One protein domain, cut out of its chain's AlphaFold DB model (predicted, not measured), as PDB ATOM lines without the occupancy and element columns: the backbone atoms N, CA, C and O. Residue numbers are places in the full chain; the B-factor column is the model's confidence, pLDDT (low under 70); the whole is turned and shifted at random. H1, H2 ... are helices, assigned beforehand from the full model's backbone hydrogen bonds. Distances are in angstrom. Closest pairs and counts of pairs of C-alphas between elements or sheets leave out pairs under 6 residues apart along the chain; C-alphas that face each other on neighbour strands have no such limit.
ATOM      1  N   ILE A  17      53.080   9.095  22.964       75.88
ATOM      2  CA  ILE A  17      53.453   9.278  24.368       75.88
ATOM      3  C   ILE A  17      52.412   8.604  25.259       75.88
ATOM      4  O   ILE A  17      52.778   7.787  26.105       75.88
ATOM      5  N   ALA A  18      51.117   8.848  25.042       75.12
ATOM      6  CA  ALA A  18      50.064   8.154  25.782       75.12
ATOM      7  C   ALA A  18      50.088   6.640  25.534       75.12
ATOM      8  O   ALA A  18      49.862   5.863  26.466       75.12
ATOM      9  N   ARG A  19      50.403   6.196  24.310       70.69
ATOM     10  CA  ARG A  19      50.579   4.771  23.998       70.69
ATOM     11  C   ARG A  19      51.769   4.179  24.750       70.69
ATOM     12  O   ARG A  19      51.622   3.124  25.359       70.69
ATOM     13  N   TYR A  20      52.919   4.852  24.748       68.81
ATOM     14  CA  TYR A  20      54.109   4.411  25.475       68.81
ATOM     15  C   TYR A  20      53.853   4.355  26.982       68.81
ATOM     16  O   TYR A  20      54.146   3.341  27.604       68.81
ATOM     17  N   ILE A  21      53.234   5.386  27.560       72.06
ATOM     18  CA  ILE A  21      52.900   5.427  28.988       72.06
ATOM     19  C   ILE A  21      51.895   4.327  29.344       72.06
ATOM     20  O   ILE A  21      52.124   3.614  30.311       72.06
ATOM     21  N   ARG A  22      50.831   4.101  28.559       62.12
ATOM     22  CA  ARG A  22      49.881   2.997  28.818       62.12
ATOM     23  C   ARG A  22      50.540   1.625  28.734       62.12
ATOM     24  O   ARG A  22      50.271   0.775  29.576       62.12
ATOM     25  N   VAL A  23      51.403   1.412  27.741       63.59
ATOM     26  CA  VAL A  23      52.151   0.157  27.584       63.59
ATOM     27  C   VAL A  23      53.132  -0.028  28.745       63.59
ATOM     28  O   VAL A  23      53.147  -1.092  29.345       63.59
ATOM     29  N   GLN A  24      53.884   1.004  29.137       61.28
ATOM     30  CA  GLN A  24      54.811   0.947  30.275       61.28
ATOM     31  C   GLN A  24      54.088   0.753  31.611       61.28
ATOM     32  O   GLN A  24      54.493  -0.086  32.402       61.28
ATOM     33  N   MET A  25      52.986   1.463  31.858       60.06
ATOM     34  CA  MET A  25      52.186   1.295  33.076       60.06
ATOM     35  C   MET A  25      51.515  -0.085  33.138       60.06
ATOM     36  O   MET A  25      51.364  -0.630  34.225       60.06
ATOM     37  N   GLY A  26      51.161  -0.675  31.990       60.34
ATOM     38  CA  GLY A  26      50.646  -2.045  31.901       60.34
ATOM     39  C   GLY A  26      51.720  -3.140  31.974       60.34
ATOM     40  O   GLY A  26      51.385  -4.300  32.204       60.34
ATOM     41  N   LEU A  27      52.998  -2.787  31.784       64.44
ATOM     42  CA  LEU A  27      54.146  -3.704  31.793       64.44
ATOM     43  C   LEU A  27      55.091  -3.496  32.985       64.44
ATOM     44  O   LEU A  27      56.054  -4.251  33.128       64.44
ATOM     45  N   TYR A  28      54.855  -2.493  33.833       68.12
ATOM     46  CA  TYR A  28      55.692  -2.244  35.000       68.12
ATOM     47  C   TYR A  28      55.437  -3.325  36.052       68.12
ATOM     48  O   TYR A  28      54.458  -3.298  36.795       68.12
ATOM     49  N   ILE A  29      56.340  -4.296  36.092       78.50
ATOM     50  CA  ILE A  29      56.364  -5.388  37.058       78.50
ATOM     51  C   ILE A  29      57.531  -5.115  38.014       78.50
ATOM     52  O   ILE A  29      58.625  -4.764  37.575       78.50
ATOM     53  N   ASN A  30      57.322  -5.266  39.325       82.62
ATOM     54  CA  ASN A  30      58.397  -5.106  40.312       82.62
ATOM     55  C   ASN A  30      59.546  -6.097  40.032       82.62
ATOM     56  O   ASN A  30      59.288  -7.236  39.642       82.62
ATOM     57  N   SER A  31      60.798  -5.714  40.306       84.25
ATOM     58  CA  SER A  31      61.995  -6.543  40.097       84.25
ATOM     59  C   SER A  31      61.840  -7.961  40.656       84.25
ATOM     60  O   SER A  31      62.194  -8.926  39.986       84.25
ATOM     61  N   ASN A  32      61.240  -8.108  41.842       82.75
ATOM     62  CA  ASN A  32      61.007  -9.420  42.457       82.75
ATOM     63  C   ASN A  32      60.032 -10.294  41.646       82.75
ATOM     64  O   ASN A  32      60.276 -11.486  41.470       82.75
ATOM     65  N   GLU A  33      58.949  -9.717  41.119       80.69
ATOM     66  CA  GLU A  33      57.986 -10.456  40.295       80.69
ATOM     67  C   GLU A  33      58.557 -10.755  38.900       80.69
ATOM     68  O   GLU A  33      58.342 -11.845  38.371       80.69
ATOM     69  N   ALA A  34      59.345  -9.843  38.327       84.50
ATOM     70  CA  ALA A  34      60.028 -10.064  37.056       84.50
ATOM     71  C   ALA A  34      61.025 -11.230  37.150       84.50
ATOM     72  O   ALA A  34      60.982 -12.154  36.336       84.50
ATOM     73  N   VAL A  35      61.873 -11.234  38.186       85.94
ATOM     74  CA  VAL A  35      62.825 -12.321  38.459       85.94
ATOM     75  C   VAL A  35      62.091 -13.646  38.667       85.94
ATOM     76  O   VAL A  35      62.498 -14.661  38.102       85.94
ATOM     77  N   TRP A  36      60.971 -13.647  39.395       82.25
ATOM     78  CA  TRP A  36      60.164 -14.852  39.579       82.25
ATOM     79  C   TRP A  36      59.547 -15.368  38.270       82.25
ATOM     80  O   TRP A  36      59.608 -16.565  38.002       82.25
ATOM     81  N   ARG A  37      59.012 -14.491  37.409       78.56
ATOM     82  CA  ARG A  37      58.452 -14.884  36.101       78.56
ATOM     83  C   ARG A  37      59.510 -15.442  35.141       78.56
ATOM     84  O   ARG A  37      59.188 -16.346  34.369       78.56
ATOM     85  N   ILE A  38      60.739 -14.918  35.190       84.25
ATOM     86  CA  ILE A  38      61.871 -15.375  34.364       84.25
ATOM     87  C   ILE A  38      62.405 -16.718  34.868       84.25
ATOM     88  O   ILE A  38      62.548 -17.654  34.087       84.25
ATOM     89  N   LEU A  39      62.696 -16.818  36.166       85.06
ATOM     90  CA  LEU A  39      63.356 -17.991  36.746       85.06
ATOM     91  C   LEU A  39      62.375 -19.112  37.107       85.06
ATOM     92  O   LEU A  39      62.790 -20.255  37.268       85.06
ATOM     93  N   ARG A  40      61.076 -18.798  37.218       81.31
ATOM     94  CA  ARG A  40      59.981 -19.724  37.550       81.31
ATOM     95  C   ARG A  40      60.292 -20.633  38.740       81.31
ATOM     96  O   ARG A  40      59.934 -21.810  38.735       81.31
ATOM     97  N   PHE A  41      60.945 -20.092  39.771       78.69
ATOM     98  CA  PHE A  41      61.179 -20.855  40.990       78.69
ATOM     99  C   PHE A  41      59.837 -21.249  41.628       78.69
ATOM    100  O   PHE A  41      58.949 -20.394  41.751       78.69
ATOM    101  N   PRO A  42      59.665 -22.512  42.047       73.12
ATOM    102  CA  PRO A  42      58.493 -22.904  42.812       73.12
ATOM    103  C   PRO A  42      58.503 -22.147  44.148       73.12
ATOM    104  O   PRO A  42      59.421 -22.302  44.947       73.12
ATOM    105  N   ILE A  43      57.502 -21.286  44.373       73.38
ATOM    106  CA  ILE A  43      57.357 -20.531  45.638       73.38
ATOM    107  C   ILE A  43      56.929 -21.474  46.766       73.38
ATOM    108  O   ILE A  43      57.306 -21.302  47.920       73.38
ATOM    109  N   HIS A  44      56.114 -22.462  46.419       72.06
ATOM    110  CA  HIS A  44      55.614 -23.495  47.305       72.06
ATOM    111  C   HIS A  44      55.314 -24.731  46.457       72.06
ATOM    112  O   HIS A  44      55.015 -24.600  45.268       72.06
ATOM    113  N   ASP A  45      55.398 -25.908  47.069       74.00
ATOM    114  CA  ASP A  45      54.856 -27.140  46.504       74.00
ATOM    115  C   ASP A  45      53.439 -27.319  47.073       74.00
ATOM    116  O   ASP A  45      53.295 -27.679  48.249       74.00
ATOM    117  N   PRO A  46      52.381 -26.922  46.338       71.19
ATOM    118  CA  PRO A  46      51.024 -27.015  46.850       71.19
ATOM    119  C   PRO A  46      50.631 -28.481  47.027       71.19
ATOM    120  O   PRO A  46      50.752 -29.289  46.107       71.19
ATOM    121  N   TYR A  47      50.090 -28.802  48.203       77.00
ATOM    122  CA  TYR A  47      49.402 -30.061  48.457       77.00
ATOM    123  C   TYR A  47      47.899 -29.791  48.621       77.00
ATOM    124  O   TYR A  47      47.514 -29.100  49.570       77.00
ATOM    125  N   PRO A  48      47.034 -30.317  47.735       77.00
ATOM    126  CA  PRO A  48      47.343 -31.150  46.565       77.00
ATOM    127  C   PRO A  48      47.930 -30.348  45.389       77.00
ATOM    128  O   PRO A  48      47.685 -29.148  45.259       77.00
ATOM    129  N   THR A  49      48.663 -31.025  44.499       79.19
ATOM    130  CA  THR A  49      49.254 -30.403  43.305       79.19
ATOM    131  C   THR A  49      48.162 -29.879  42.372       79.19
ATOM    132  O   THR A  49      47.353 -30.648  41.852       79.19
ATOM    133  N   VAL A  50      48.151 -28.568  42.128       80.00
ATOM    134  CA  VAL A  50      47.220 -27.922  41.191       80.00
ATOM    135  C   VAL A  50      47.942 -27.638  39.876       80.00
ATOM    136  O   VAL A  50      48.921 -26.898  39.845       80.00
ATOM    137  N   VAL A  51      47.442 -28.205  38.776       80.25
ATOM    138  CA  VAL A  51      47.955 -27.965  37.418       80.25
ATOM    139  C   VAL A  51      46.940 -27.130  36.646       80.25
ATOM    140  O   VAL A  51      45.755 -27.457  36.621       80.25
ATOM    141  N   ASN A  52      47.397 -26.050  36.008       82.44
ATOM    142  CA  ASN A  52      46.533 -25.252  35.144       82.44
ATOM    143  C   ASN A  52      46.264 -26.004  33.832       82.44
ATOM    144  O   ASN A  52      47.200 -26.472  33.179       82.44
ATOM    145  N   LEU A  53      44.992 -26.101  33.451       85.62
ATOM    146  CA  LEU A  53      44.582 -26.705  32.192       85.62
ATOM    147  C   LEU A  53      44.673 -25.667  31.076       85.62
ATOM    148  O   LEU A  53      44.140 -24.561  31.180       85.62
ATOM    149  N   ASN A  54      45.302 -26.050  29.970       80.94
ATOM    150  CA  ASN A  54      45.329 -25.234  28.765       80.94
ATOM    151  C   ASN A  54      43.959 -25.304  28.072       80.94
ATOM    152  O   ASN A  54      43.738 -26.147  27.208       80.94
ATOM    153  N   VAL A  55      43.036 -24.430  28.481       84.62
ATOM    154  CA  VAL A  55      41.712 -24.271  27.861       84.62
ATOM    155  C   VAL A  55      41.747 -23.089  26.901       84.62
ATOM    156  O   VAL A  55      42.278 -22.023  27.223       84.62
ATOM    157  N   HIS A  56      41.220 -23.291  25.700       84.38
ATOM    158  CA  HIS A  56      41.213 -22.304  24.626       84.38
ATOM    159  C   HIS A  56      39.786 -22.142  24.107       84.38
ATOM    160  O   HIS A  56      38.988 -23.077  24.178       84.38
ATOM    161  N   LEU A  57      39.472 -20.959  23.585       87.00
ATOM    162  CA  LEU A  57      38.261 -20.764  22.794       87.00
ATOM    163  C   LEU A  57      38.400 -21.491  21.452       87.00
ATOM    164  O   LEU A  57      39.508 -21.843  21.032       87.00
ATOM    165  N   GLU A  58      37.277 -21.693  20.772       82.12
ATOM    166  CA  GLU A  58      37.255 -22.287  19.438       82.12
ATOM    167  C   GLU A  58      38.227 -21.545  18.502       82.12
ATOM    168  O   GLU A  58      38.257 -20.312  18.465       82.12
ATOM    169  N   ASN A  59      39.089 -22.298  17.813       80.81
ATOM    170  CA  ASN A  59      40.134 -21.794  16.907       80.81
ATOM    171  C   ASN A  59      41.138 -20.801  17.529       80.81
ATOM    172  O   ASN A  59      41.913 -20.170  16.816       80.81
ATOM    173  N   SER A  60      41.172 -20.684  18.859       83.69
ATOM    174  CA  SER A  60      42.076 -19.788  19.597       83.69
ATOM    175  C   SER A  60      43.235 -20.543  20.253       83.69
ATOM    176  O   SER A  60      43.778 -20.116  21.274       83.69
ATOM    177  N   GLN A  61      43.603 -21.698  19.698       85.69
ATOM    178  CA  GLN A  61      44.761 -22.458  20.149       85.69
ATOM    179  C   GLN A  61      46.043 -21.807  19.629       85.69
ATOM    180  O   GLN A  61      46.203 -21.583  18.432       85.69
ATOM    181  N   HIS A  62      46.990 -21.548  20.528       84.06
ATOM    182  CA  HIS A  62      48.298 -21.045  20.129       84.06
ATOM    183  C   HIS A  62      49.168 -22.187  19.594       84.06
ATOM    184  O   HIS A  62      49.472 -23.139  20.317       84.06
ATOM    185  N   VAL A  63      49.600 -22.076  18.339       85.38
ATOM    186  CA  VAL A  63      50.388 -23.102  17.655       85.38
ATOM    187  C   VAL A  63      51.648 -22.469  17.072       85.38
ATOM    188  O   VAL A  63      51.580 -21.519  16.300       85.38
ATOM    189  N   TYR A  64      52.813 -23.010  17.428       86.81
ATOM    190  CA  TYR A  64      54.076 -22.628  16.797       86.81
ATOM    191  C   TYR A  64      54.184 -23.283  15.423       86.81
ATOM    192  O   TYR A  64      53.840 -24.456  15.276       86.81
ATOM    193  N   PHE A  65      54.671 -22.554  14.427       89.50
ATOM    194  CA  PHE A  65      54.858 -23.066  13.075       89.50
ATOM    195  C   PHE A  65      56.168 -22.547  12.478       89.50
ATOM    196  O   PHE A  65      56.706 -21.524  12.896       89.50
ATOM    197  N   SER A  66      56.666 -23.278  11.487       91.50
ATOM    198  CA  SER A  66      57.743 -22.849  10.589       91.50
ATOM    199  C   SER A  66      57.142 -22.530   9.218       91.50
ATOM    200  O   SER A  66      55.996 -22.909   8.966       91.50
ATOM    201  N   SER A  67      57.889 -21.861   8.332       90.38
ATOM    202  CA  SER A  67      57.423 -21.510   6.974       90.38
ATOM    203  C   SER A  67      56.806 -22.696   6.234       90.38
ATOM    204  O   SER A  67      55.784 -22.549   5.572       90.38
ATOM    205  N   ASP A  68      57.387 -23.876   6.426       91.75
ATOM    206  CA  ASP A  68      57.045 -25.074   5.664       91.75
ATOM    207  C   ASP A  68      55.804 -25.792   6.228       91.75
ATOM    208  O   ASP A  68      55.134 -26.524   5.510       91.75
ATOM    209  N   ASN A  69      55.464 -25.555   7.503       86.44
ATOM    210  CA  ASN A  69      54.381 -26.239   8.230       86.44
ATOM    211  C   ASN A  69      53.193 -25.301   8.546       86.44
ATOM    212  O   ASN A  69      52.202 -25.697   9.153       86.44
ATOM    213  N   ALA A  70      53.267 -24.024   8.164       86.81
ATOM    214  CA  ALA A  70      52.226 -23.045   8.485       86.81
ATOM    215  C   ALA A  70      50.851 -23.448   7.922       86.81
ATOM    216  O   ALA A  70      49.840 -23.335   8.613       86.81
ATOM    217  N   HIS A  71      50.827 -23.938   6.678       86.94
ATOM    218  CA  HIS A  71      49.589 -24.316   6.001       86.94
ATOM    219  C   HIS A  71      48.941 -25.549   6.639       86.94
ATOM    220  O   HIS A  71      47.765 -25.508   6.990       86.94
ATOM    221  N   GLU A  72      49.726 -26.605   6.864       86.88
ATOM    222  CA  GLU A  72      49.258 -27.847   7.482       86.88
ATOM    223  C   GLU A  72      48.704 -27.592   8.893       86.88
ATOM    224  O   GLU A  72      47.582 -28.001   9.192       86.88
ATOM    225  N   ARG A  73      49.413 -26.814   9.726       84.69
ATOM    226  CA  ARG A  73      48.949 -26.476  11.084       84.69
ATOM    227  C   ARG A  73      47.713 -25.583  11.123       84.69
ATOM    228  O   ARG A  73      46.974 -25.637  12.102       84.69
ATOM    229  N   ALA A  74      47.493 -24.761  10.097       83.44
ATOM    230  CA  ALA A  74      46.281 -23.955   9.984       83.44
ATOM    231  C   ALA A  74      45.066 -24.813   9.604       83.44
ATOM    232  O   ALA A  74      43.968 -24.572  10.099       83.44
ATOM    233  N   THR A  75      45.261 -25.820   8.747       85.44
ATOM    234  CA  THR A  75      44.191 -26.743   8.341       85.44
ATOM    235  C   THR A  75      43.883 -27.797   9.397       85.44
ATOM    236  O   THR A  75      42.723 -28.141   9.605       85.44
ATOM    237  N   GLN A  76      44.915 -28.304  10.068       85.12
ATOM    238  CA  GLN A  76      44.803 -29.352  11.067       85.12
ATOM    239  C   GLN A  76      45.663 -28.973  12.279       85.12
ATOM    240  O   GLN A  76      46.859 -29.283  12.323       85.12
ATOM    241  N   PRO A  77      45.082 -28.274  13.270       82.12
ATOM    242  CA  PRO A  77      45.820 -27.921  14.468       82.12
ATOM    243  C   PRO A  77      46.215 -29.191  15.240       82.12
ATOM    244  O   PRO A  77      45.428 -30.141  15.323       82.12
ATOM    245  N   PRO A  78      47.426 -29.232  15.824       83.31
ATOM    246  CA  PRO A  78      47.854 -30.359  16.642       83.31
ATOM    247  C   PRO A  78      46.985 -30.474  17.898       83.31
ATOM    248  O   PRO A  78      46.530 -29.467  18.446       83.31
ATOM    249  N   TYR A  79      46.794 -31.694  18.400       85.00
ATOM    250  CA  TYR A  79      46.041 -31.908  19.634       85.00
ATOM    251  C   TYR A  79      46.685 -31.176  20.815       85.00
ATOM    252  O   TYR A  79      47.894 -31.248  21.025       85.00
ATOM    253  N   THR A  80      45.867 -30.492  21.619       87.44
ATOM    254  CA  THR A  80      46.316 -30.015  22.935       87.44
ATOM    255  C   THR A  80      46.451 -31.195  23.898       87.44
ATOM    256  O   THR A  80      45.784 -32.216  23.726       87.44
ATOM    257  N   THR A  81      47.217 -31.031  24.978       87.50
ATOM    258  CA  THR A  81      47.303 -32.017  26.071       87.50
ATOM    259  C   THR A  81      45.922 -32.414  26.605       87.50
ATOM    260  O   THR A  81      45.691 -33.575  26.927       87.50
ATOM    261  N   LEU A  82      44.971 -31.472  26.655       87.62
ATOM    262  CA  LEU A  82      43.600 -31.731  27.101       87.62
ATOM    263  C   LEU A  82      42.778 -32.515  26.082       87.62
ATOM    264  O   LEU A  82      42.074 -33.450  26.457       87.62
ATOM    265  N   THR A  83      42.901 -32.191  24.801       87.81
ATOM    266  CA  THR A  83      42.235 -32.951  23.740       87.81
ATOM    267  C   THR A  83      42.800 -34.370  23.648       87.81
ATOM    268  O   THR A  83      42.036 -35.327  23.573       87.81
ATOM    269  N   ALA A  84      44.125 -34.521  23.742       87.75
ATOM    270  CA  ALA A  84      44.790 -35.820  23.787       87.75
ATOM    271  C   ALA A  84      44.340 -36.646  25.004       87.75
ATOM    272  O   ALA A  84      44.023 -37.823  24.854       87.75
ATOM    273  N   TYR A  85      44.217 -36.019  26.183       86.75
ATOM    274  CA  TYR A  85      43.654 -36.657  27.378       86.75
ATOM    275  C   TYR A  85      42.255 -37.215  27.120       86.75
ATOM    276  O   TYR A  85      41.996 -38.380  27.411       86.75
ATOM    277  N   PHE A  86      41.356 -36.419  26.541       86.81
ATOM    278  CA  PHE A  86      39.998 -36.877  26.260       86.81
ATOM    279  C   PHE A  86      39.931 -37.973  25.196       86.81
ATOM    280  O   PHE A  86      39.086 -38.856  25.320       86.81
ATOM    281  N   ASN A  87      40.802 -37.949  24.188       87.50
ATOM    282  CA  ASN A  87      40.860 -39.009  23.180       87.50
ATOM    283  C   ASN A  87      41.326 -40.335  23.799       87.50
ATOM    284  O   ASN A  87      40.640 -41.345  23.677       87.50
ATOM    285  N   ILE A  88      42.417 -40.315  24.573       85.69
ATOM    286  CA  ILE A  88      42.937 -41.511  25.261       85.69
ATOM    287  C   ILE A  88      41.890 -42.087  26.223       85.69
ATOM    288  O   ILE A  88      41.697 -43.298  26.295       85.69
ATOM    289  N   ARG A  89      41.163 -41.224  26.941       82.81
ATOM    290  CA  ARG A  89      40.091 -41.643  27.856       82.81
ATOM    291  C   ARG A  89      38.879 -42.261  27.160       82.81
ATOM    292  O   ARG A  89      38.135 -42.977  27.822       82.81
ATOM    293  N   GLN A  90      38.659 -41.971  25.881       83.50
ATOM    294  CA  GLN A  90      37.590 -42.595  25.099       83.50
ATOM    295  C   GLN A  90      37.987 -43.982  24.584       83.50
ATOM    296  O   GLN A  90      37.129 -44.854  24.476       83.50
ATOM    297  N   GLU A  91      39.268 -44.184  24.274       80.88
ATOM    298  CA  GLU A  91      39.777 -45.421  23.672       80.88
ATOM    299  C   GLU A  91      40.182 -46.484  24.709       80.88
ATOM    300  O   GLU A  91      40.053 -47.682  24.448       80.88
ATOM    301  N   ASP A  92      40.668 -46.071  25.885       73.75
ATOM    302  CA  ASP A  92      41.248 -46.988  26.867       73.75
ATOM    303  C   ASP A  92      40.205 -47.624  27.805       73.75
ATOM    304  O   ASP A  92      39.311 -46.977  28.356       73.75
ATOM    305  N   ARG A  93      40.365 -48.928  28.046       67.00
ATOM    306  CA  ARG A  93      39.527 -49.735  28.945       67.00
ATOM    307  C   ARG A  93      39.908 -49.550  30.422       67.00
ATOM    308  O   ARG A  93      39.129 -49.947  31.290       67.00
ATOM    309  N   PHE A  94      41.062 -48.936  30.718       61.03
ATOM    310  CA  PHE A  94      41.535 -48.641  32.080       61.03
ATOM    311  C   PHE A  94      41.745 -47.130  32.332       61.03
ATOM    312  O   PHE A  94      42.869 -46.640  32.437       61.03
ATOM    313  N   PRO A  95      40.657 -46.362  32.521       61.81
ATOM    314  CA  PRO A  95      40.675 -44.897  32.535       61.81
ATOM    315  C   PRO A  95      41.219 -44.241  33.818       61.81
ATOM    316  O   PRO A  95      41.087 -43.034  33.956       61.81
ATOM    317  N   ASN A  96      41.818 -44.970  34.765       65.62
ATOM    318  CA  ASN A  96      42.185 -44.398  36.073       65.62
ATOM    319  C   ASN A  96      43.692 -44.352  36.364       65.62
ATOM    320  O   ASN A  96      44.076 -43.836  37.408       65.62
ATOM    321  N   THR A  97      44.545 -44.865  35.473       76.19
ATOM    322  CA  THR A  97      45.988 -44.966  35.760       76.19
ATOM    323  C   THR A  97      46.780 -43.757  35.268       76.19
ATOM    324  O   THR A  97      47.677 -43.305  35.965       76.19
ATOM    325  N   LEU A  98      46.434 -43.209  34.098       81.50
ATOM    326  CA  LEU A  98      47.166 -42.089  33.495       81.50
ATOM    327  C   LEU A  98      46.726 -40.738  34.076       81.50
ATOM    328  O   LEU A  98      45.535 -40.426  34.047       81.50
ATOM    329  N   LEU A  99      47.650 -39.912  34.558       84.00
ATOM    330  CA  LEU A  99      47.370 -38.549  35.013       84.00
ATOM    331  C   LEU A  99      47.430 -37.550  33.851       84.00
ATOM    332  O   LEU A  99      48.154 -37.730  32.877       84.00
ATOM    333  N   TYR A 100      46.719 -36.428  33.986       83.31
ATOM    334  CA  TYR A 100      46.778 -35.337  33.004       83.31
ATOM    335  C   TYR A 100      48.211 -34.823  32.771       83.31
ATOM    336  O   TYR A 100      48.586 -34.504  31.648       83.31
ATOM    337  N   ALA A 101      49.017 -34.770  33.836       81.31
ATOM    338  CA  ALA A 101      50.399 -34.293  33.789       81.31
ATOM    339  C   ALA A 101      51.362 -35.238  33.047       81.31
ATOM    340  O   ALA A 101      52.449 -34.812  32.670       81.31
ATOM    341  N   GLU A 102      50.974 -36.497  32.842       83.00
ATOM    342  CA  GLU A 102      51.809 -37.529  32.216       83.00
ATOM    343  C   GLU A 102      51.622 -37.594  30.697       83.00
ATOM    344  O   GLU A 102      52.358 -38.300  30.010       83.00
ATOM    345  N   ILE A 103      50.652 -36.854  30.152       81.75
ATOM    346  CA  ILE A 103      50.397 -36.846  28.715       81.75
ATOM    347  C   ILE A 103      51.442 -35.984  28.004       81.75
ATOM    348  O   ILE A 103      51.628 -34.818  28.378       81.75
TER     349      ILE A 103
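What this domain is: This is residues 17 to 103 of the 105 residues of an uncharacterized protein of Araneus ventricosus (UniProt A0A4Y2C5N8). Four short helices are strung along an open, winding chain, and no helix touches another. H1, residues 17 to 27, and residues 31 to 36 of H2 stand free at one end, a long stretch with no named element, residues 40 to 69, leads from H2 to H3, a tight link joins H3 to H4, and the last residues fold back towards H4. The printed part has 87 residues, with H1, H2, H3 and H4 in that order and no named strand; the class is all helix, though helices hold only 37 residues. It is extended, with a radius of gyration of the C-alphas of 19.2 A, and flat, spanning 59 by 42 by 22 A.

Where its parts are: H1, residues 17 to 27, begins at C-alpha 17 (53.453, 9.278, 24.368) and is 15.0 A long. H2 is residues 31 to 39, 12.0 A, and H3 residues 70 to 75, 8.8 A. H4, residues 81 to 91, is 15.6 A long and ends at C-alpha 91 (39.777, -45.421, 23.672).

How they stand to each other: The four helices are apart from one another. In each, every O i to N i+4 pair is within hydrogen-bond range.

The domain as a whole: The C-alphas of Ile 17 and Arg 93, the two farthest apart, are 60.8 A apart. The printed part has no cut. The link H2 to H3 is long, 30 residues. Residues 20, 22 to 28 and 93 to 96 have pLDDT under 70.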